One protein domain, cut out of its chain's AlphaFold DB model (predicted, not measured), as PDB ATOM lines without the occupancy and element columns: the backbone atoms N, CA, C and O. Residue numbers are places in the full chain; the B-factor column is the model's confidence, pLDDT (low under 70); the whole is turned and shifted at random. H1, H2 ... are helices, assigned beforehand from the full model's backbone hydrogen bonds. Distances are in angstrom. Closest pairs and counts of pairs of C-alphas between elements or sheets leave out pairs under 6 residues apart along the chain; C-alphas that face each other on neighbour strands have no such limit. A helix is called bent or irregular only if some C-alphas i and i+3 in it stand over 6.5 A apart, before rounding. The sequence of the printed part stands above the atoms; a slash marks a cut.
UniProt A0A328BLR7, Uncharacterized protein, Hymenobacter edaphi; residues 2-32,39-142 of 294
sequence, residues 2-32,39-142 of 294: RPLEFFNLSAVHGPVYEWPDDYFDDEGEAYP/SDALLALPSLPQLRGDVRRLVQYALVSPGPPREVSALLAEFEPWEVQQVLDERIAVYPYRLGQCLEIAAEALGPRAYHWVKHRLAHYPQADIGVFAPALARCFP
ATOM      1  N   ARG A   2     -30.457  64.286  25.875       63.75
ATOM      2  CA  ARG A   2     -29.038  63.886  25.787       63.75
ATOM      3  C   ARG A   2     -28.877  62.649  24.881       63.75
ATOM      4  O   ARG A   2     -29.787  61.817  24.874       63.75
ATOM      5  N   PRO A   3     -27.753  62.471  24.157       62.19
ATOM      6  CA  PRO A   3     -27.587  61.372  23.192       62.19
ATOM      7  C   PRO A   3     -27.796  59.962  23.768       62.19
ATOM      8  O   PRO A   3     -28.468  59.140  23.148       62.19
ATOM      9  N   LEU A   4     -27.294  59.679  24.975       62.72
ATOM     10  CA  LEU A   4     -27.493  58.382  25.638       62.72
ATOM     11  C   LEU A   4     -28.951  58.144  26.077       62.72
ATOM     12  O   LEU A   4     -29.462  57.029  25.985       62.72
ATOM     13  N   GLU A   5     -29.638  59.188  26.541       63.84
ATOM     14  CA  GLU A   5     -31.061  59.119  26.910       63.84
ATOM     15  C   GLU A   5     -31.919  58.853  25.670       63.84
ATOM     16  O   GLU A   5     -32.795  57.989  25.695       63.84
ATOM     17  N   PHE A   6     -31.598  59.531  24.565       67.50
ATOM     18  CA  PHE A   6     -32.213  59.303  23.263       67.50
ATOM     19  C   PHE A   6     -31.968  57.881  22.752       67.50
ATOM     20  O   PHE A   6     -32.913  57.227  22.319       67.50
ATOM     21  N   PHE A   7     -30.734  57.375  22.834       65.25
ATOM     22  CA  PHE A   7     -30.402  55.999  22.455       65.25
ATOM     23  C   PHE A   7     -31.261  54.990  23.217       65.25
ATOM     24  O   PHE A   7     -31.888  54.124  22.612       65.25
ATOM     25  N   ASN A   8     -31.333  55.128  24.542       73.81
ATOM     26  CA  ASN A   8     -32.098  54.221  25.390       73.81
ATOM     27  C   ASN A   8     -33.602  54.294  25.090       73.81
ATOM     28  O   ASN A   8     -34.248  53.252  24.985       73.81
ATOM     29  N   LEU A   9     -34.154  55.497  24.907       70.00
ATOM     30  CA  LEU A   9     -35.565  55.682  24.562       70.00
ATOM     31  C   LEU A   9     -35.885  55.135  23.168       70.00
ATOM     32  O   LEU A   9     -36.829  54.362  23.019       70.00
ATOM     33  N   SER A  10     -35.075  55.454  22.161       67.69
ATOM     34  CA  SER A  10     -35.265  55.000  20.779       67.69
ATOM     35  C   SER A  10     -35.079  53.490  20.640       67.69
ATOM     36  O   SER A  10     -35.844  52.832  19.932       67.69
ATOM     37  N   ALA A  11     -34.147  52.891  21.386       64.56
ATOM     38  CA  ALA A  11     -33.944  51.443  21.413       64.56
ATOM     39  C   ALA A  11     -35.162  50.684  21.964       64.56
ATOM     40  O   ALA A  11     -35.326  49.501  21.670       64.56
ATOM     41  N   VAL A  12     -36.021  51.361  22.729       67.19
ATOM     42  CA  VAL A  12     -37.187  50.797  23.423       67.19
ATOM     43  C   VAL A  12     -38.500  51.157  22.709       67.19
ATOM     44  O   VAL A  12     -39.303  50.276  22.412       67.19
ATOM     45  N   HIS A  13     -38.703  52.423  22.344       65.19
ATOM     46  CA  HIS A  13     -39.972  52.959  21.823       65.19
ATOM     47  C   HIS A  13     -39.983  53.227  20.313       65.19
ATOM     48  O   HIS A  13     -41.041  53.330  19.705       65.19
ATOM     49  N   GLY A  14     -38.808  53.249  19.694       55.19
ATOM     50  CA  GLY A  14     -38.617  53.453  18.262       55.19
ATOM     51  C   GLY A  14     -38.439  54.939  17.990       55.19
ATOM     52  O   GLY A  14     -38.556  55.741  18.917       55.19
ATOM     53  N   PRO A  15     -38.197  55.337  16.736       54.78
ATOM     54  CA  PRO A  15     -38.045  56.745  16.378       54.78
ATOM     55  C   PRO A  15     -39.374  57.528  16.412       54.78
ATOM     56  O   PRO A  15     -39.447  58.608  15.854       54.78
ATOM     57  N   VAL A  16     -40.427  57.014  17.067       47.66
ATOM     58  CA  VAL A  16     -41.791  57.593  17.114       47.66
ATOM     59  C   VAL A  16     -41.821  58.986  17.760       47.66
ATOM     60  O   VAL A  16     -42.774  59.738  17.588       47.66
ATOM     61  N   TYR A  17     -40.756  59.359  18.463       46.06
ATOM     62  CA  TYR A  17     -40.455  60.754  18.755       46.06
ATOM     63  C   TYR A  17     -39.646  61.310  17.585       46.06
ATOM     64  O   TYR A  17     -38.434  61.495  17.694       46.06
ATOM     65  N   GLU A  18     -40.325  61.482  16.447       42.41
ATOM     66  CA  GLU A  18     -39.782  62.199  15.302       42.41
ATOM     67  C   GLU A  18     -39.289  63.544  15.829       42.41
ATOM     68  O   GLU A  18     -40.040  64.324  16.427       42.41
ATOM     69  N   TRP A  19     -37.989  63.779  15.685       44.22
ATOM     70  CA  TRP A  19     -37.488  65.135  15.732       44.22
ATOM     71  C   TRP A  19     -38.234  65.862  14.607       44.22
ATOM     72  O   TRP A  19     -38.267  65.330  13.496       44.22
ATOM     73  N   PRO A  20     -38.864  67.022  14.858       44.50
ATOM     74  CA  PRO A  20     -39.218  67.917  13.765       44.50
ATOM     75  C   PRO A  20     -37.989  68.055  12.859       44.50
ATOM     76  O   PRO A  20     -36.872  68.070  13.387       44.50
ATOM     77  N   ASP A  21     -38.176  68.193  11.546       46.88
ATOM     78  CA  ASP A  21     -37.135  68.447  10.523       46.88
ATOM     79  C   ASP A  21     -36.212  69.665  10.828       46.88
ATOM     80  O   ASP A  21     -35.375  70.066  10.028       46.88
ATOM     81  N   ASP A  22     -36.344  70.261  12.012       51.91
ATOM     82  CA  ASP A  22     -35.692  71.455  12.525       51.91
ATOM     83  C   ASP A  22     -34.331  71.190  13.207       51.91
ATOM     84  O   ASP A  22     -33.695  72.143  13.658       51.91
ATOM     85  N   TYR A  23     -33.874  69.933  13.346       51.34
ATOM     86  CA  TYR A  23     -32.668  69.606  14.139       51.34
ATOM     87  C   TYR A  23     -31.511  68.943  13.392       51.34
ATOM     88  O   TYR A  23     -30.395  68.991  13.904       51.34
ATOM     89  N   PHE A  24     -31.739  68.363  12.215       52.72
ATOM     90  CA  PHE A  24     -30.690  67.768  11.387       52.72
ATOM     91  C   PHE A  24     -30.904  68.156   9.922       52.72
ATOM     92  O   PHE A  24     -32.050  68.287   9.496       52.72
ATOM     93  N   ASP A  25     -29.825  68.354   9.172       50.16
ATOM     94  CA  ASP A  25     -29.877  68.594   7.734       50.16
ATOM     95  C   ASP A  25     -30.036  67.290   6.929       50.16
ATOM     96  O   ASP A  25     -30.066  66.174   7.469       50.16
ATOM     97  N   ASP A  26     -30.171  67.433   5.610       37.72
ATOM     98  CA  ASP A  26     -30.407  66.331   4.672       37.72
ATOM     99  C   ASP A  26     -29.236  65.321   4.636       37.72
ATOM    100  O   ASP A  26     -29.397  64.150   4.249       37.72
ATOM    101  N   GLU A  27     -28.060  65.744   5.103       41.88
ATOM    102  CA  GLU A  27     -26.837  64.966   5.266       41.88
ATOM    103  C   GLU A  27     -26.765  64.224   6.615       41.88
ATOM    104  O   GLU A  27     -25.953  63.306   6.766       41.88
ATOM    105  N   GLY A  28     -27.673  64.522   7.550       40.00
ATOM    106  CA  GLY A  28     -27.726  63.933   8.887       40.00
ATOM    107  C   GLY A  28     -26.827  64.633   9.906       40.00
ATOM    108  O   GLY A  28     -26.605  64.081  10.988       40.00
ATOM    109  N   GLU A  29     -26.322  65.821   9.583       44.66
ATOM    110  CA  GLU A  29     -25.590  66.679  10.506       44.66
ATOM    111  C   GLU A  29     -26.577  67.514  11.322       44.66
ATOM    112  O   GLU A  29     -27.588  67.996  10.819       44.66
ATOM    113  N   ALA A  30     -26.322  67.669  12.620       54.69
ATOM    114  CA  ALA A  30     -27.212  68.443  13.478       54.69
ATOM    115  C   ALA A  30     -27.125  69.939  13.135       54.69
ATOM    116  O   ALA A  30     -26.020  70.484  13.046       54.69
ATOM    117  N   TYR A  31     -28.263  70.638  13.038       54.75
ATOM    118  CA  TYR A  31     -28.250  72.101  13.024       54.75
ATOM    119  C   TYR A  31     -27.535  72.604  14.288       54.75
ATOM    120  O   TYR A  31     -27.739  72.055  15.380       54.75
ATOM    121  N   PRO A  32     -26.694  73.646  14.176       51.84
ATOM    122  CA  PRO A  32     -25.958  74.163  15.317       51.84
ATOM    123  C   PRO A  32     -26.940  74.613  16.401       51.84
ATOM    124  O   PRO A  32     -27.835  75.427  16.164       51.84
ATOM    125  N   SER A  39     -20.780  69.230  26.368       48.53
ATOM    126  CA  SER A  39     -20.544  67.843  25.986       48.53
ATOM    127  C   SER A  39     -20.008  67.070  27.189       48.53
ATOM    128  O   SER A  39     -18.800  67.023  27.422       48.53
ATOM    129  N   ASP A  40     -20.895  66.414  27.929       57.22
ATOM    130  CA  ASP A  40     -20.493  65.390  28.886       57.22
ATOM    131  C   ASP A  40     -20.236  64.067  28.146       57.22
ATOM    132  O   ASP A  40     -21.149  63.441  27.599       57.22
ATOM    133  N   ALA A  41     -18.979  63.623  28.145       58.84
ATOM    134  CA  ALA A  41     -18.563  62.358  27.544       58.84
ATOM    135  C   ALA A  41     -19.304  61.138  28.134       58.84
ATOM    136  O   ALA A  41     -19.425  60.114  27.461       58.84
ATOM    137  N   LEU A  42     -19.841  61.241  29.357       55.16
ATOM    138  CA  LEU A  42     -20.648  60.195  29.997       55.16
ATOM    139  C   LEU A  42     -22.057  60.063  29.398       55.16
ATOM    140  O   LEU A  42     -22.754  59.085  29.668       55.16
ATOM    141  N   LEU A  43     -22.484  61.037  28.593       55.00
ATOM    142  CA  LEU A  43     -23.826  61.128  28.012       55.00
ATOM    143  C   LEU A  43     -23.825  60.983  26.481       55.00
ATOM    144  O   LEU A  43     -24.876  61.131  25.849       55.00
ATOM    145  N   ALA A  44     -22.668  60.665  25.894       60.47
ATOM    146  CA  ALA A  44     -22.505  60.389  24.473       60.47
ATOM    147  C   ALA A  44     -23.147  59.050  24.055       60.47
ATOM    148  O   ALA A  44     -23.353  58.143  24.866       60.47
ATOM    149  N   LEU A  45     -23.448  58.919  22.759       65.25
ATOM    150  CA  LEU A  45     -23.835  57.642  22.155       65.25
ATOM    151  C   LEU A  45     -22.711  56.608  22.355       65.25
ATOM    152  O   LEU A  45     -21.540  56.951  22.171       65.25
ATOM    153  N   PRO A  46     -23.030  55.344  22.698       71.38
ATOM    154  CA  PRO A  46     -22.009  54.316  22.820       71.38
ATOM    155  C   PRO A  46     -21.295  54.112  21.481       71.38
ATOM    156  O   PRO A  46     -21.938  53.946  20.444       71.38
ATOM    157  N   SER A  47     -19.966  54.087  21.503       79.00
ATOM    158  CA  SER A  47     -19.176  53.803  20.302       79.00
ATOM    159  C   SER A  47     -19.172  52.303  19.991       79.00
ATOM    160  O   SER A  47     -19.160  51.475  20.904       79.00
ATOM    161  N   LEU A  48     -19.115  51.922  18.711       81.06
ATOM    162  CA  LEU A  48     -19.078  50.507  18.308       81.06
ATOM    163  C   LEU A  48     -17.970  49.681  18.994       81.06
ATOM    164  O   LEU A  48     -18.266  48.565  19.427       81.06
ATOM    165  N   PRO A  49     -16.734  50.192  19.191       83.19
ATOM    166  CA  PRO A  49     -15.707  49.465  19.937       83.19
ATOM    167  C   PRO A  49     -16.117  49.114  21.373       83.19
ATOM    168  O   PRO A  49     -15.759  48.045  21.861       83.19
ATOM    169  N   GLN A  50     -16.900  49.970  22.040       82.75
ATOM    170  CA  GLN A  50     -17.407  49.714  23.395       82.75
ATOM    171  C   GLN A  50     -18.521  48.659  23.418       82.75
ATOM    172  O   GLN A  50     -18.797  48.095  24.474       82.75
ATOM    173  N   LEU A  51     -19.174  48.402  22.279       85.88
ATOM    174  CA  LEU A  51     -20.309  47.483  22.172       85.88
ATOM    175  C   LEU A  51     -19.935  46.079  21.686       85.88
ATOM    176  O   LEU A  51     -20.743  45.170  21.826       85.88
ATOM    177  N   ARG A  52     -18.728  45.878  21.141       86.06
ATOM    178  CA  ARG A  52     -18.306  44.635  20.462       86.06
ATOM    179  C   ARG A  52     -18.568  43.338  21.241       86.06
ATOM    180  O   ARG A  52     -18.837  42.321  20.622       86.06
ATOM    181  N   GLY A  53     -18.501  43.369  22.572       88.81
ATOM    182  CA  GLY A  53     -18.725  42.199  23.431       88.81
ATOM    183  C   GLY A  53     -20.141  42.056  24.001       88.81
ATOM    184  O   GLY A  53     -20.367  41.162  24.807       88.81
ATOM    185  N   ASP A  54     -21.084  42.928  23.638       93.19
ATOM    186  CA  ASP A  54     -22.432  42.961  24.215       93.19
ATOM    187  C   ASP A  54     -23.497  42.849  23.117       93.19
ATOM    188  O   ASP A  54     -23.941  43.842  22.531       93.19
ATOM    189  N   VAL A  55     -23.945  41.613  22.868       95.19
ATOM    190  CA  VAL A  55     -24.993  41.300  21.884       95.19
ATOM    191  C   VAL A  55     -26.270  42.113  22.114       95.19
ATOM    192  O   VAL A  55     -26.904  42.567  21.160       95.19
ATOM    193  N   ARG A  56     -26.645  42.372  23.373       93.88
ATOM    194  CA  ARG A  56     -27.879  43.095  23.697       93.88
ATOM    195  C   ARG A  56     -27.769  44.558  23.304       93.88
ATOM    196  O   ARG A  56     -28.719  45.094  22.726       93.88
ATOM    197  N   ARG A  57     -26.635  45.193  23.594       89.38
ATOM    198  CA  ARG A  57     -26.391  46.583  23.202       89.38
ATOM    199  C   ARG A  57     -26.181  46.740  21.704       89.38
ATOM    200  O   ARG A  57     -26.665  47.722  21.150       89.38
ATOM    201  N   LEU A  58     -25.547  45.778  21.034       91.06
ATOM    202  CA  LEU A  58     -25.431  45.777  19.572       91.06
ATOM    203  C   LEU A  58     -26.804  45.681  18.895       91.06
ATOM    204  O   LEU A  58     -27.091  46.462  17.991       91.06
ATOM    205  N   VAL A  59     -27.696  44.804  19.374       90.94
ATOM    206  CA  VAL A  59     -29.084  44.739  18.878       90.94
ATOM    207  C   VAL A  59     -29.835  46.041  19.166       90.94
ATOM    208  O   VAL A  59     -30.536  46.544  18.293       90.94
ATOM    209  N   GLN A  60     -29.692  46.625  20.361       87.38
ATOM    210  CA  GLN A  60     -30.296  47.930  20.665       87.38
ATOM    211  C   GLN A  60     -29.803  49.015  19.711       87.38
ATOM    212  O   GLN A  60     -30.612  49.783  19.203       87.38
ATOM    213  N   TYR A  61     -28.503  49.035  19.426       85.38
ATOM    214  CA  TYR A  61     -27.912  49.975  18.487       85.38
ATOM    215  C   TYR A  61     -28.470  49.794  17.076       85.38
ATOM    216  O   TYR A  61     -28.893  50.765  16.450       85.38
ATOM    217  N   ALA A  62     -28.558  48.551  16.605       85.06
ATOM    218  CA  ALA A  62     -29.149  48.230  15.312       85.06
ATOM    219  C   ALA A  62     -30.626  48.647  15.199       85.06
ATOM    220  O   ALA A  62     -31.077  49.017  14.121       85.06
ATOM    221  N   LEU A  63     -31.375  48.620  16.305       82.75
ATOM    222  CA  LEU A  63     -32.784  49.020  16.348       82.75
ATOM    223  C   LEU A  63     -33.009  50.544  16.362       82.75
ATOM    224  O   LEU A  63     -34.123  50.987  16.080       82.75
ATOM    225  N   VAL A  64     -31.996  51.330  16.737       76.19
ATOM    226  CA  VAL A  64     -32.056  52.806  16.768       76.19
ATOM    227  C   VAL A  64     -31.766  53.406  15.390       76.19
ATOM    228  O   VAL A  64     -32.253  54.488  15.078       76.19
ATOM    229  N   SER A  65     -30.993  52.710  14.558       65.25
ATOM    230  CA  SER A  65     -30.633  53.160  13.212       65.25
ATOM    231  C   SER A  65     -31.703  52.764  12.176       65.25
ATOM    232  O   SER A  65     -32.372  51.739  12.356       65.25
ATOM    233  N   PRO A  66     -31.898  53.533  11.084       56.06
ATOM    234  CA  PRO A  66     -32.726  53.124   9.948       56.06
ATOM    235  C   PRO A  66     -32.065  51.961   9.184       56.06
ATOM    236  O   PRO A  66     -31.461  52.143   8.128       56.06
ATOM    237  N   GLY A  67     -32.189  50.759   9.748       58.62
ATOM    238  CA  GLY A  67     -31.541  49.527   9.297       58.62
ATOM    239  C   GLY A  67     -30.219  49.265  10.032       58.62
ATOM    240  O   GLY A  67     -29.548  50.211  10.448       58.62
ATOM    241  N   PRO A  68     -29.817  47.995  10.222       62.88
ATOM    242  CA  PRO A  68     -28.582  47.673  10.926       62.88
ATOM    243  C   PRO A  68     -27.364  48.129  10.101       62.88
ATOM    244  O   PRO A  68     -27.179  47.659   8.973       62.88
ATOM    245  N   PRO A  69     -26.502  49.014  10.633       71.69
ATOM    246  CA  PRO A  69     -25.272  49.401   9.951       71.69
ATOM    247  C   PRO A  69     -24.412  48.175   9.648       71.69
ATOM    248  O   PRO A  69     -24.358  47.236  10.448       71.69
ATOM    249  N   ARG A  70     -23.705  48.181   8.511       79.06
ATOM    250  CA  ARG A  70     -22.868  47.041   8.095       79.06
ATOM    251  C   ARG A  70     -21.848  46.661   9.165       79.06
ATOM    252  O   ARG A  70     -21.620  45.472   9.371       79.06
ATOM    253  N   GLU A  71     -21.277  47.641   9.869       83.81
ATOM    254  CA  GLU A  71     -20.344  47.367  10.962       83.81
ATOM    255  C   GLU A  71     -21.026  46.640  12.128       83.81
ATOM    256  O   GLU A  71     -20.463  45.704  12.683       83.81
ATOM    257  N   VAL A  72     -22.257  47.020  12.479       86.94
ATOM    258  CA  VAL A  72     -23.013  46.388  13.573       86.94
ATOM    259  C   VAL A  72     -23.401  44.962  13.205       86.94
ATOM    260  O   VAL A  72     -23.234  44.060  14.022       86.94
ATOM    261  N   SER A  73     -23.860  44.740  11.972       88.94
ATOM    262  CA  SER A  73     -24.160  43.397  11.463       88.94
ATOM    263  C   SER A  73     -22.926  42.497  11.475       88.94
ATOM    264  O   SER A  73     -23.030  41.336  11.862       88.94
ATOM    265  N   ALA A  74     -21.753  43.031  11.115       90.50
ATOM    266  CA  ALA A  74     -20.493  42.292  11.174       90.50
ATOM    267  C   ALA A  74     -20.115  41.902  12.611       90.50
ATOM    268  O   ALA A  74     -19.724  40.762  12.837       90.50
ATOM    269  N   LEU A  75     -20.290  42.804  13.585       93.56
ATOM    270  CA  LEU A  75     -20.056  42.500  15.002       93.56
ATOM    271  C   LEU A  75     -21.060  41.471  15.542       93.56
ATOM    272  O   LEU A  75     -20.674  40.550  16.251       93.56
ATOM    273  N   LEU A  76     -22.340  41.584  15.180       94.94
ATOM    274  CA  LEU A  76     -23.366  40.608  15.564       94.94
ATOM    275  C   LEU A  76     -23.104  39.217  14.970       94.94
ATOM    276  O   LEU A  76     -23.442  38.217  15.598       94.94
ATOM    277  N   ALA A  77     -22.482  39.137  13.790       94.44
ATOM    278  CA  ALA A  77     -22.120  37.872  13.155       94.44
ATOM    279  C   ALA A  77     -21.024  37.093  13.912       94.44
ATOM    280  O   ALA A  77     -20.911  35.879  13.706       94.44
ATOM    281  N   GLU A  78     -20.244  37.766  14.776       95.12
ATOM    282  CA  GLU A  78     -19.206  37.155  15.627       95.12
ATOM    283  C   GLU A  78     -19.799  36.293  16.759       95.12
ATOM    284  O   GLU A  78     -19.110  35.415  17.275       95.12
ATOM    285  N   PHE A  79     -21.069  36.504  17.124       96.38
ATOM    286  CA  PHE A  79     -21.766  35.744  18.166       96.38
ATOM    287  C   PHE A  79     -22.362  34.430  17.639       96.38
ATOM    288  O   PHE A  79     -22.525  34.207  16.427       96.38
ATOM    289  N   GLU A  80     -22.749  33.549  18.562       97.00
ATOM    290  CA  GLU A  80     -23.550  32.389  18.195       97.00
ATOM    291  C   GLU A  80     -24.965  32.823  17.770       97.00
ATOM    292  O   GLU A  80     -25.546  33.741  18.359       97.00
ATOM    293  N   PRO A  81     -25.593  32.169  16.770       96.81
ATOM    294  CA  PRO A  81     -26.868  32.633  16.224       96.81
ATOM    295  C   PRO A  81     -27.967  32.645  17.278       96.81
ATOM    296  O   PRO A  81     -28.828  33.520  17.254       96.81
ATOM    297  N   TRP A  82     -27.928  31.681  18.203       96.69
ATOM    298  CA  TRP A  82     -28.913  31.553  19.268       96.69
ATOM    299  C   TRP A  82     -28.845  32.722  20.260       96.69
ATOM    300  O   TRP A  82     -29.891  33.134  20.750       96.69
ATOM    301  N   GLU A  83     -27.666  33.304  20.507       97.50
ATOM    302  CA  GLU A  83     -27.509  34.459  21.403       97.50
ATOM    303  C   GLU A  83     -28.203  35.687  20.813       97.50
ATOM    304  O   GLU A  83     -28.998  36.358  21.476       97.50
ATOM    305  N   VAL A  84     -27.954  35.947  19.526       97.38
ATOM    306  CA  VAL A  84     -28.587  37.050  18.795       97.38
ATOM    307  C   VAL A  84     -30.099  36.827  18.708       97.38
ATOM    308  O   VAL A  84     -30.877  37.724  19.027       97.38
ATOM    309  N   GLN A  85     -30.530  35.620  18.327       97.62
ATOM    310  CA  GLN A  85     -31.945  35.256  18.203       97.62
ATOM    311  C   GLN A  85     -32.695  35.381  19.531       97.62
ATOM    312  O   GLN A  85     -33.808  35.900  19.541       97.62
ATOM    313  N   GLN A  86     -32.085  34.979  20.649       97.62
ATOM    314  CA  GLN A  86     -32.684  35.123  21.974       97.62
ATOM    315  C   GLN A  86     -32.957  36.596  22.300       97.62
ATOM    316  O   GLN A  86     -34.058  36.941  22.730       97.62
ATOM    317  N   VAL A  87     -31.993  37.487  22.052       96.88
ATOM    318  CA  VAL A  87     -32.198  38.925  22.278       96.88
ATOM    319  C   VAL A  87     -33.299  39.471  21.369       96.88
ATOM    320  O   VAL A  87     -34.138  40.246  21.830       96.88
ATOM    321  N   LEU A  88     -33.330  39.078  20.093       96.38
ATOM    322  CA  LEU A  88     -34.384  39.496  19.163       96.38
ATOM    323  C   LEU A  88     -35.768  39.010  19.614       96.38
ATOM    324  O   LEU A  88     -36.731  39.772  19.535       96.38
ATOM    325  N   ASP A  89     -35.867  37.792  20.138       96.62
ATOM    326  CA  ASP A  89     -37.112  37.217  20.651       96.62
ATOM    327  C   ASP A  89     -37.630  37.961  21.873       96.62
ATOM    328  O   ASP A  89     -38.808  38.314  21.924       96.62
ATOM    329  N   GLU A  90     -36.748  38.279  22.818       95.06
ATOM    330  CA  GLU A  90     -37.093  39.122  23.959       95.06
ATOM    331  C   GLU A  90     -37.587  40.502  23.496       95.06
ATOM    332  O   GLU A  90     -38.551  41.036  24.045       95.06
ATOM    333  N   ARG A  91     -36.982  41.079  22.447       92.56
ATOM    334  CA  ARG A  91     -37.433  42.363  21.885       92.56
ATOM    335  C   ARG A  91     -38.792  42.260  21.214       92.56
ATOM    336  O   ARG A  91     -39.615  43.141  21.435       92.56
ATOM    337  N   ILE A  92     -39.045  41.209  20.440       93.12
ATOM    338  CA  ILE A  92     -40.340  40.982  19.784       93.12
ATOM    339  C   ILE A  92     -41.431  40.725  20.829       93.12
ATOM    340  O   ILE A  92     -42.535  41.243  20.686       93.12
ATOM    341  N   ALA A  93     -41.128  39.978  21.895       91.50
ATOM    342  CA  ALA A  93     -42.073  39.694  22.972       91.50
ATOM    343  C   ALA A  93     -42.545  40.973  23.679       91.50
ATOM    344  O   ALA A  93     -43.721  41.092  24.020       91.50
ATOM    345  N   VAL A  94     -41.643  41.942  23.869       88.94
ATOM    346  CA  VAL A  94     -41.981  43.233  24.486       88.94
ATOM    347  C   VAL A  94     -42.565  44.218  23.460       88.94
ATOM    348  O   VAL A  94     -43.494  44.958  23.778       88.94
ATOM    349  N   TYR A  95     -42.068  44.216  22.220       87.75
ATOM    350  CA  TYR A  95     -42.436  45.160  21.160       87.75
ATOM    351  C   TYR A  95     -42.757  44.446  19.832       87.75
ATOM    352  O   TYR A  95     -41.968  44.523  18.885       87.75
ATOM    353  N   PRO A  96     -43.934  43.799  19.695       88.06
ATOM    354  CA  PRO A  96     -44.276  43.018  18.499       88.06
ATOM    355  C   PRO A  96     -44.259  43.818  17.189       88.06
ATOM    356  O   PRO A  96     -43.948  43.275  16.130       88.06
ATOM    357  N   TYR A  97     -44.539  45.124  17.252       85.56
ATOM    358  CA  TYR A  97     -44.513  46.023  16.091       85.56
ATOM    359  C   TYR A  97     -43.111  46.173  15.468       85.56
ATOM    360  O   TYR A  97     -42.995  46.627  14.333       85.56
ATOM    361  N   ARG A  98     -42.048  45.755  16.171       86.56
ATOM    362  CA  ARG A  98     -40.661  45.775  15.682       86.56
ATOM    363  C   ARG A  98     -40.234  44.516  14.939       86.56
ATOM    364  O   ARG A  98     -39.065  44.399  14.576       86.56
ATOM    365  N   LEU A  99     -41.155  43.582  14.695       92.12
ATOM    366  CA  LEU A  99     -40.865  42.329  14.000       92.12
ATOM    367  C   LEU A  99     -40.035  42.544  12.722       92.12
ATOM    368  O   LEU A  99     -39.049  41.841  12.528       92.12
ATOM    369  N   GLY A 100     -40.378  43.545  11.903       89.50
ATOM    370  CA  GLY A 100     -39.634  43.870  10.680       89.50
ATOM    371  C   GLY A 100     -38.172  44.230  10.925       89.50
ATOM    372  O   GLY A 100     -37.293  43.626  10.324       89.50
ATOM    373  N   GLN A 101     -37.898  45.132  11.869       88.81
ATOM    374  CA  GLN A 101     -36.523  45.518  12.204       88.81
ATOM    375  C   GLN A 101     -35.730  44.325  12.751       88.81
ATOM    376  O   GLN A 101     -34.574  44.126  12.391       88.81
ATOM    377  N   CYS A 102     -36.349  43.486  13.589       94.12
ATOM    378  CA  CYS A 102     -35.691  42.284  14.098       94.12
ATOM    379  C   CYS A 102     -35.377  41.272  12.984       94.12
ATOM    380  O   CYS A 102     -34.316  40.650  13.003       94.12
ATOM    381  N   LEU A 103     -36.277  41.114  12.008       95.12
ATOM    382  CA  LEU A 103     -36.056  40.274  10.830       95.12
ATOM    383  C   LEU A 103     -34.926  40.821   9.951       95.12
ATOM    384  O   LEU A 103     -34.096  40.037   9.499       95.12
ATOM    385  N   GLU A 104     -34.858  42.136   9.745       91.38
ATOM    386  CA  GLU A 104     -33.763  42.789   9.015       91.38
ATOM    387  C   GLU A 104     -32.414  42.582   9.713       91.38
ATOM    388  O   GLU A 104     -31.451  42.176   9.066       91.38
ATOM    389  N   ILE A 105     -32.352  42.762  11.037       92.81
ATOM    390  CA  ILE A 105     -31.141  42.495  11.831       92.81
ATOM    391  C   ILE A 105     -30.692  41.043  11.665       92.81
ATOM    392  O   ILE A 105     -29.522  40.791  11.378       92.81
ATOM    393  N   ALA A 106     -31.609  40.081  11.801       95.81
ATOM    394  CA  ALA A 106     -31.284  38.669  11.613       95.81
ATOM    395  C   ALA A 106     -30.800  38.375  10.181       95.81
ATOM    396  O   ALA A 106     -29.823  37.650   9.994       95.81
ATOM    397  N   ALA A 107     -31.451  38.958   9.174       93.81
ATOM    398  CA  ALA A 107     -31.116  38.764   7.768       93.81
ATOM    399  C   ALA A 107     -29.734  39.325   7.401       93.81
ATOM    400  O   ALA A 107     -29.006  38.705   6.625       93.81
ATOM    401  N   GLU A 108     -29.373  40.482   7.954       91.19
ATOM    402  CA  GLU A 108     -28.093  41.146   7.699       91.19
ATOM    403  C   GLU A 108     -26.942  40.538   8.507       91.19
ATOM    404  O   GLU A 108     -25.860  40.341   7.957       91.19
ATOM    405  N   ALA A 109     -27.158  40.207   9.784       94.00
ATOM    406  CA  ALA A 109     -26.106  39.688  10.659       94.00
ATOM    407  C   ALA A 109     -25.883  38.173  10.520       94.00
ATOM    408  O   ALA A 109     -24.748  37.702  10.551       94.00
ATOM    409  N   LEU A 110     -26.955  37.385  10.390       96.38
ATOM    410  CA  LEU A 110     -26.878  35.919  10.458       96.38
ATOM    411  C   LEU A 110     -27.072  35.242   9.097       96.38
ATOM    412  O   LEU A 110     -26.586  34.124   8.896       96.38
ATOM    413  N   GLY A 111     -27.791  35.886   8.173       94.94
ATOM    414  CA  GLY A 111     -28.087  35.340   6.847       94.94
ATOM    415  C   GLY A 111     -28.661  33.913   6.929       94.94
ATOM    416  O   GLY A 111     -29.583  33.671   7.714       94.94
ATOM    417  N   PRO A 112     -28.109  32.925   6.196       97.38
ATOM    418  CA  PRO A 112     -28.593  31.540   6.229       97.38
ATOM    419  C   PRO A 112     -28.639  30.891   7.624       97.38
ATOM    420  O   PRO A 112     -29.466  30.012   7.861       97.38
ATOM    421  N   ARG A 113     -27.808  31.334   8.583       97.75
ATOM    422  CA  ARG A 113     -27.817  30.808   9.968       97.75
ATOM    423  C   ARG A 113     -29.120  31.140  10.713       97.75
ATOM    424  O   ARG A 113     -29.426  30.491  11.710       97.75
ATOM    425  N   ALA A 114     -29.907  32.109  10.237       97.81
ATOM    426  CA  ALA A 114     -31.216  32.454  10.794       97.81
ATOM    427  C   ALA A 114     -32.401  31.713  10.143       97.81
ATOM    428  O   ALA A 114     -33.538  31.945  10.553       97.81
ATOM    429  N   TYR A 115     -32.173  30.806   9.181       98.19
ATOM    430  CA  TYR A 115     -33.233  30.115   8.427       98.19
ATOM    431  C   TYR A 115     -34.372  29.577   9.307       98.19
ATOM    432  O   TYR A 115     -35.534  29.949   9.135       98.19
ATOM    433  N   HIS A 116     -34.046  28.723  10.284       98.00
ATOM    434  CA  HIS A 116     -35.054  28.084  11.133       98.00
ATOM    435  C   HIS A 116     -35.807  29.089  12.005       98.00
ATOM    436  O   HIS A 116     -37.015  28.950  12.197       98.00
ATOM    437  N   TRP A 117     -35.113  30.120  12.485       98.06
ATOM    438  CA  TRP A 117     -35.708  31.173  13.295       98.06
ATOM    439  C   TRP A 117     -36.698  32.014  12.479       98.06
ATOM    440  O   TRP A 117     -37.852  32.165  12.881       98.06
ATOM    441  N   VAL A 118     -36.311  32.468  11.280       97.75
ATOM    442  CA  VAL A 118     -37.208  33.225  10.389       97.75
ATOM    443  C   VAL A 118     -38.402  32.369   9.965       97.75
ATOM    444  O   VAL A 118     -39.538  32.842   9.993       97.75
ATOM    445  N   LYS A 119     -38.179  31.093   9.631       97.38
ATOM    446  CA  LYS A 119     -39.250  30.153   9.273       97.38
ATOM    447  C   LYS A 119     -40.247  29.950  10.415       97.38
ATOM    448  O   LYS A 119     -41.453  29.942  10.182       97.38
ATOM    449  N   HIS A 120     -39.758  29.836  11.650       96.69
ATOM    450  CA  HIS A 120     -40.609  29.761  12.834       96.69
ATOM    451  C   HIS A 120     -41.427  31.048  13.031       96.69
ATOM    452  O   HIS A 120     -42.633  30.977  13.265       96.69
ATOM    453  N   ARG A 121     -40.807  32.227  12.874       95.94
ATOM    454  CA  ARG A 121     -41.496  33.527  12.974       95.94
ATOM    455  C   ARG A 121     -42.573  33.678  11.900       95.94
ATOM    456  O   ARG A 121     -43.686  34.078  12.227       95.94
ATOM    457  N   LEU A 122     -42.292  33.288  10.659       95.06
ATOM    458  CA  LEU A 122     -43.273  33.308   9.571       95.06
ATOM    459  C   LEU A 122     -44.513  32.459   9.906       95.06
ATOM    460  O   LEU A 122     -45.637  32.912   9.716       95.06
ATOM    461  N   ALA A 123     -44.317  31.260  10.464       95.19
ATOM    462  CA  ALA A 123     -45.418  30.394  10.888       95.19
ATOM    463  C   ALA A 123     -46.196  30.949  12.098       95.19
ATOM    464  O   ALA A 123     -47.398  30.719  12.218       95.19
ATOM    465  N   HIS A 124     -45.522  31.680  12.990       93.50
ATOM    466  CA  HIS A 124     -46.130  32.274  14.182       93.50
ATOM    467  C   HIS A 124     -46.955  33.538  13.878       93.50
ATOM    468  O   HIS A 124     -47.885  33.852  14.618       93.50
ATOM    469  N   TYR A 125     -46.654  34.239  12.779       89.56
ATOM    470  CA  TYR A 125     -47.340  35.466  12.363       89.56
ATOM    471  C   TYR A 125     -48.052  35.314  11.003       89.56
ATOM    472  O   TYR A 125     -47.750  36.055  10.069       89.56
ATOM    473  N   PRO A 126     -49.051  34.417  10.869       85.75
ATOM    474  CA  PRO A 126     -49.705  34.150   9.583       85.75
ATOM    475  C   PRO A 126     -50.521  35.334   9.038       85.75
ATOM    476  O   PRO A 126     -50.867  35.346   7.862       85.75
ATOM    477  N   GLN A 127     -50.856  36.310   9.889       84.75
ATOM    478  CA  GLN A 127     -51.618  37.512   9.522       84.75
ATOM    479  C   GLN A 127     -50.730  38.744   9.298       84.75
ATOM    480  O   GLN A 127     -51.241  39.813   8.968       84.75
ATOM    481  N   ALA A 128     -49.416  38.634   9.526       85.94
ATOM    482  CA  ALA A 128     -48.511  39.744   9.276       85.94
ATOM    483  C   ALA A 128     -48.401  40.021   7.773       85.94
ATOM    484  O   ALA A 128     -48.531  39.124   6.939       85.94
ATOM    485  N   ASP A 129     -48.132  41.279   7.433       88.19
ATOM    486  CA  ASP A 129     -47.840  41.646   6.054       88.19
ATOM    487  C   ASP A 129     -46.584  40.904   5.584       88.19
ATOM    488  O   ASP A 129     -45.509  41.055   6.169       88.19
ATOM    489  N   ILE A 130     -46.710  40.117   4.512       89.69
ATOM    490  CA  ILE A 130     -45.593  39.350   3.951       89.69
ATOM    491  C   ILE A 130     -44.415  40.251   3.558       89.69
ATOM    492  O   ILE A 130     -43.267  39.809   3.591       89.69
ATOM    493  N   GLY A 131     -44.676  41.527   3.250       89.81
ATOM    494  CA  GLY A 131     -43.629  42.498   2.948       89.81
ATOM    495  C   GLY A 131     -42.615  42.673   4.078       89.81
ATOM    496  O   GLY A 131     -41.434  42.863   3.802       89.81
ATOM    497  N   VAL A 132     -43.042  42.497   5.333       91.44
ATOM    498  CA  VAL A 132     -42.177  42.555   6.527       91.44
ATOM    499  C   VAL A 132     -41.126  41.437   6.516       91.44
ATOM    500  O   VAL A 132     -40.031  41.600   7.045       91.44
ATOM    501  N   PHE A 133     -41.432  40.306   5.876       95.62
ATOM    502  CA  PHE A 133     -40.533  39.160   5.769       95.62
ATOM    503  C   PHE A 133     -39.657  39.186   4.514       95.62
ATOM    504  O   PHE A 133     -38.750  38.364   4.410       95.62
ATOM    505  N   ALA A 134     -39.888  40.098   3.562       93.56
ATOM    506  CA  ALA A 134     -39.226  40.057   2.257       93.56
ATOM    507  C   ALA A 134     -37.684  40.055   2.326       93.56
ATOM    508  O   ALA A 134     -37.081  39.170   1.711       93.56
ATOM    509  N   PRO A 135     -37.020  40.941   3.103       91.19
ATOM    510  CA  PRO A 135     -35.559  40.916   3.216       91.19
ATOM    511  C   PRO A 135     -35.044  39.615   3.845       91.19
ATOM    512  O   PRO A 135     -34.057  39.039   3.388       91.19
ATOM    513  N   ALA A 136     -35.737  39.113   4.870       95.38
ATOM    514  CA  ALA A 136     -35.340  37.898   5.573       95.38
ATOM    515  C   ALA A 136     -35.537  36.637   4.723       95.38
ATOM    516  O   ALA A 136     -34.677  35.758   4.739       95.38
ATOM    517  N   LEU A 137     -36.612  36.565   3.933       97.06
ATOM    518  CA  LEU A 137     -36.829  35.488   2.968       97.06
ATOM    519  C   LEU A 137     -35.731  35.473   1.901       97.06
ATOM    520  O   LEU A 137     -35.193  34.412   1.611       97.06
ATOM    521  N   ALA A 138     -35.349  36.630   1.362       94.69
ATOM    522  CA  ALA A 138     -34.318  36.698   0.330       94.69
ATOM    523  C   ALA A 138     -32.915  36.310   0.832       94.69
ATOM    524  O   ALA A 138     -32.120  35.777   0.062       94.69
ATOM    525  N   ARG A 139     -32.593  36.568   2.109       94.00
ATOM    526  CA  ARG A 139     -31.231  36.376   2.651       94.00
ATOM    527  C   ARG A 139     -31.044  35.122   3.498       94.00
ATOM    528  O   ARG A 139     -29.933  34.603   3.567       94.00
ATOM    529  N   CYS A 140     -32.095  34.651   4.167       97.50
ATOM    530  CA  CYS A 140     -31.997  33.511   5.082       97.50
ATOM    531  C   CYS A 140     -32.404  32.185   4.431       97.50
ATOM    532  O   CYS A 140     -32.056  31.133   4.962       97.50
ATOM    533  N   PHE A 141     -33.157  32.208   3.326       97.88
ATOM    534  CA  PHE A 141     -33.678  31.000   2.681       97.88
ATOM    535  C   PHE A 141     -32.858  30.623   1.447       97.88
ATOM    536  O   PHE A 141     -32.262  31.493   0.807       97.88
ATOM    537  N   PRO A 142     -32.874  29.337   1.043       96.81
ATOM    538  CA  PRO A 142     -32.539  28.972  -0.325       96.81
ATOM    539  C   PRO A 142     -33.388  29.789  -1.305       96.81
ATOM    540  O   PRO A 142     -34.602  29.896  -1.125       96.81
TER     541      PRO A 142
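Overview. This is residues 2 to 32 and 39 to 142 of the 294 residues of an uncharacterized protein of Hymenobacter edaphi (UniProt A0A328BLR7). Four helices, H5 to H8, form an up-and-down bundle, each running against the one before it. A helical hairpin of H3 and H4 packs on H5 and H6 of that bundle, H1 crosses H3 farther out, and a loose stretch, residues 14 to 32, lies with the cut toward the end of the long axis away from the bundle. The printed part has 135 residues and eight named helices, H1 to H8 in order, with no named strand; the class is all helix. It is compact, with a radius of gyration of the C-alphas of 15.7 A, yet only just elongated, spanning 48 by 31 by 27 A.

Along the chain. H1, residues 3 to 13, begins at C-alpha 3 (-27.587, 61.372, 23.192) and is 15.0 A long. After the cut come H2, residues 48 to 51, 5.1 A; H3, residues 55 to 64, 14.4 A; and H4, residues 70 to 77, 10.5 A. H5, residues 81 to 94, measures 20.2 A from C-alpha 81 (-26.868, 32.633, 16.224). H6, residues 96 to 109, measures 20.1 A, and H7, residues 111 to 124, 19.7 A. H8, residues 130 to 140, is 14.8 A long and ends at C-alpha 140 (-31.997, 33.511, 5.082). H6, H7 and H8 are irregular: C-alphas 97 and 100 are 7.6 A apart, 113 and 116 7.8 A, 132 and 135 7.6 A.

Arrangement. H6 is the hub, touching five helices. It touches H8 at a shallow tilt of 21 degrees, the same way, the closest C-alphas being those of Ala 107 and Ala 136, 4.8 A. H5 and H6 form a hairpin at 16 degrees, closest at Leu 88 and Cys 102, 5.9 A between C-alphas. H7 and H8 form another at 30 degrees, with C-alphas of Pro 112 and Cys 140 4.1 A apart. H5 and H8 are apart. H4 touches residues 105 to 109 of H6, about perpendicular at 89 degrees, closest at the C-alphas of Ser 73 and Ala 109, 4.3 A. H1 touches H3, about perpendicular at 88 degrees, closest at the C-alphas of Ala 11 and Gln 60, 5.1 A. H2 is close to but not clearly touching H3, the closest C-alphas, Leu 51 and Leu 58, being 6.0 A apart. Every O i to N i+4 pair is within hydrogen-bond range in H1, H3, H4 and H5, against 8 of 10 in H6, 7 of 10 in H7 and 5 of 7 in H8; H2 is too short for one.

Size, cuts and confidence. The C-alphas farthest apart, Ser 39 and Pro 142, are 48.4 A apart. Residues 33 to 38 are not printed; C-alphas 32 and 39 are 13.5 A apart across the cut. The links from H2 onward are tight. Mean pLDDT of the printed part is 80.5, with residues 2 to 7, 10 to 32, 39 to 45 and 65 to 68 under 70.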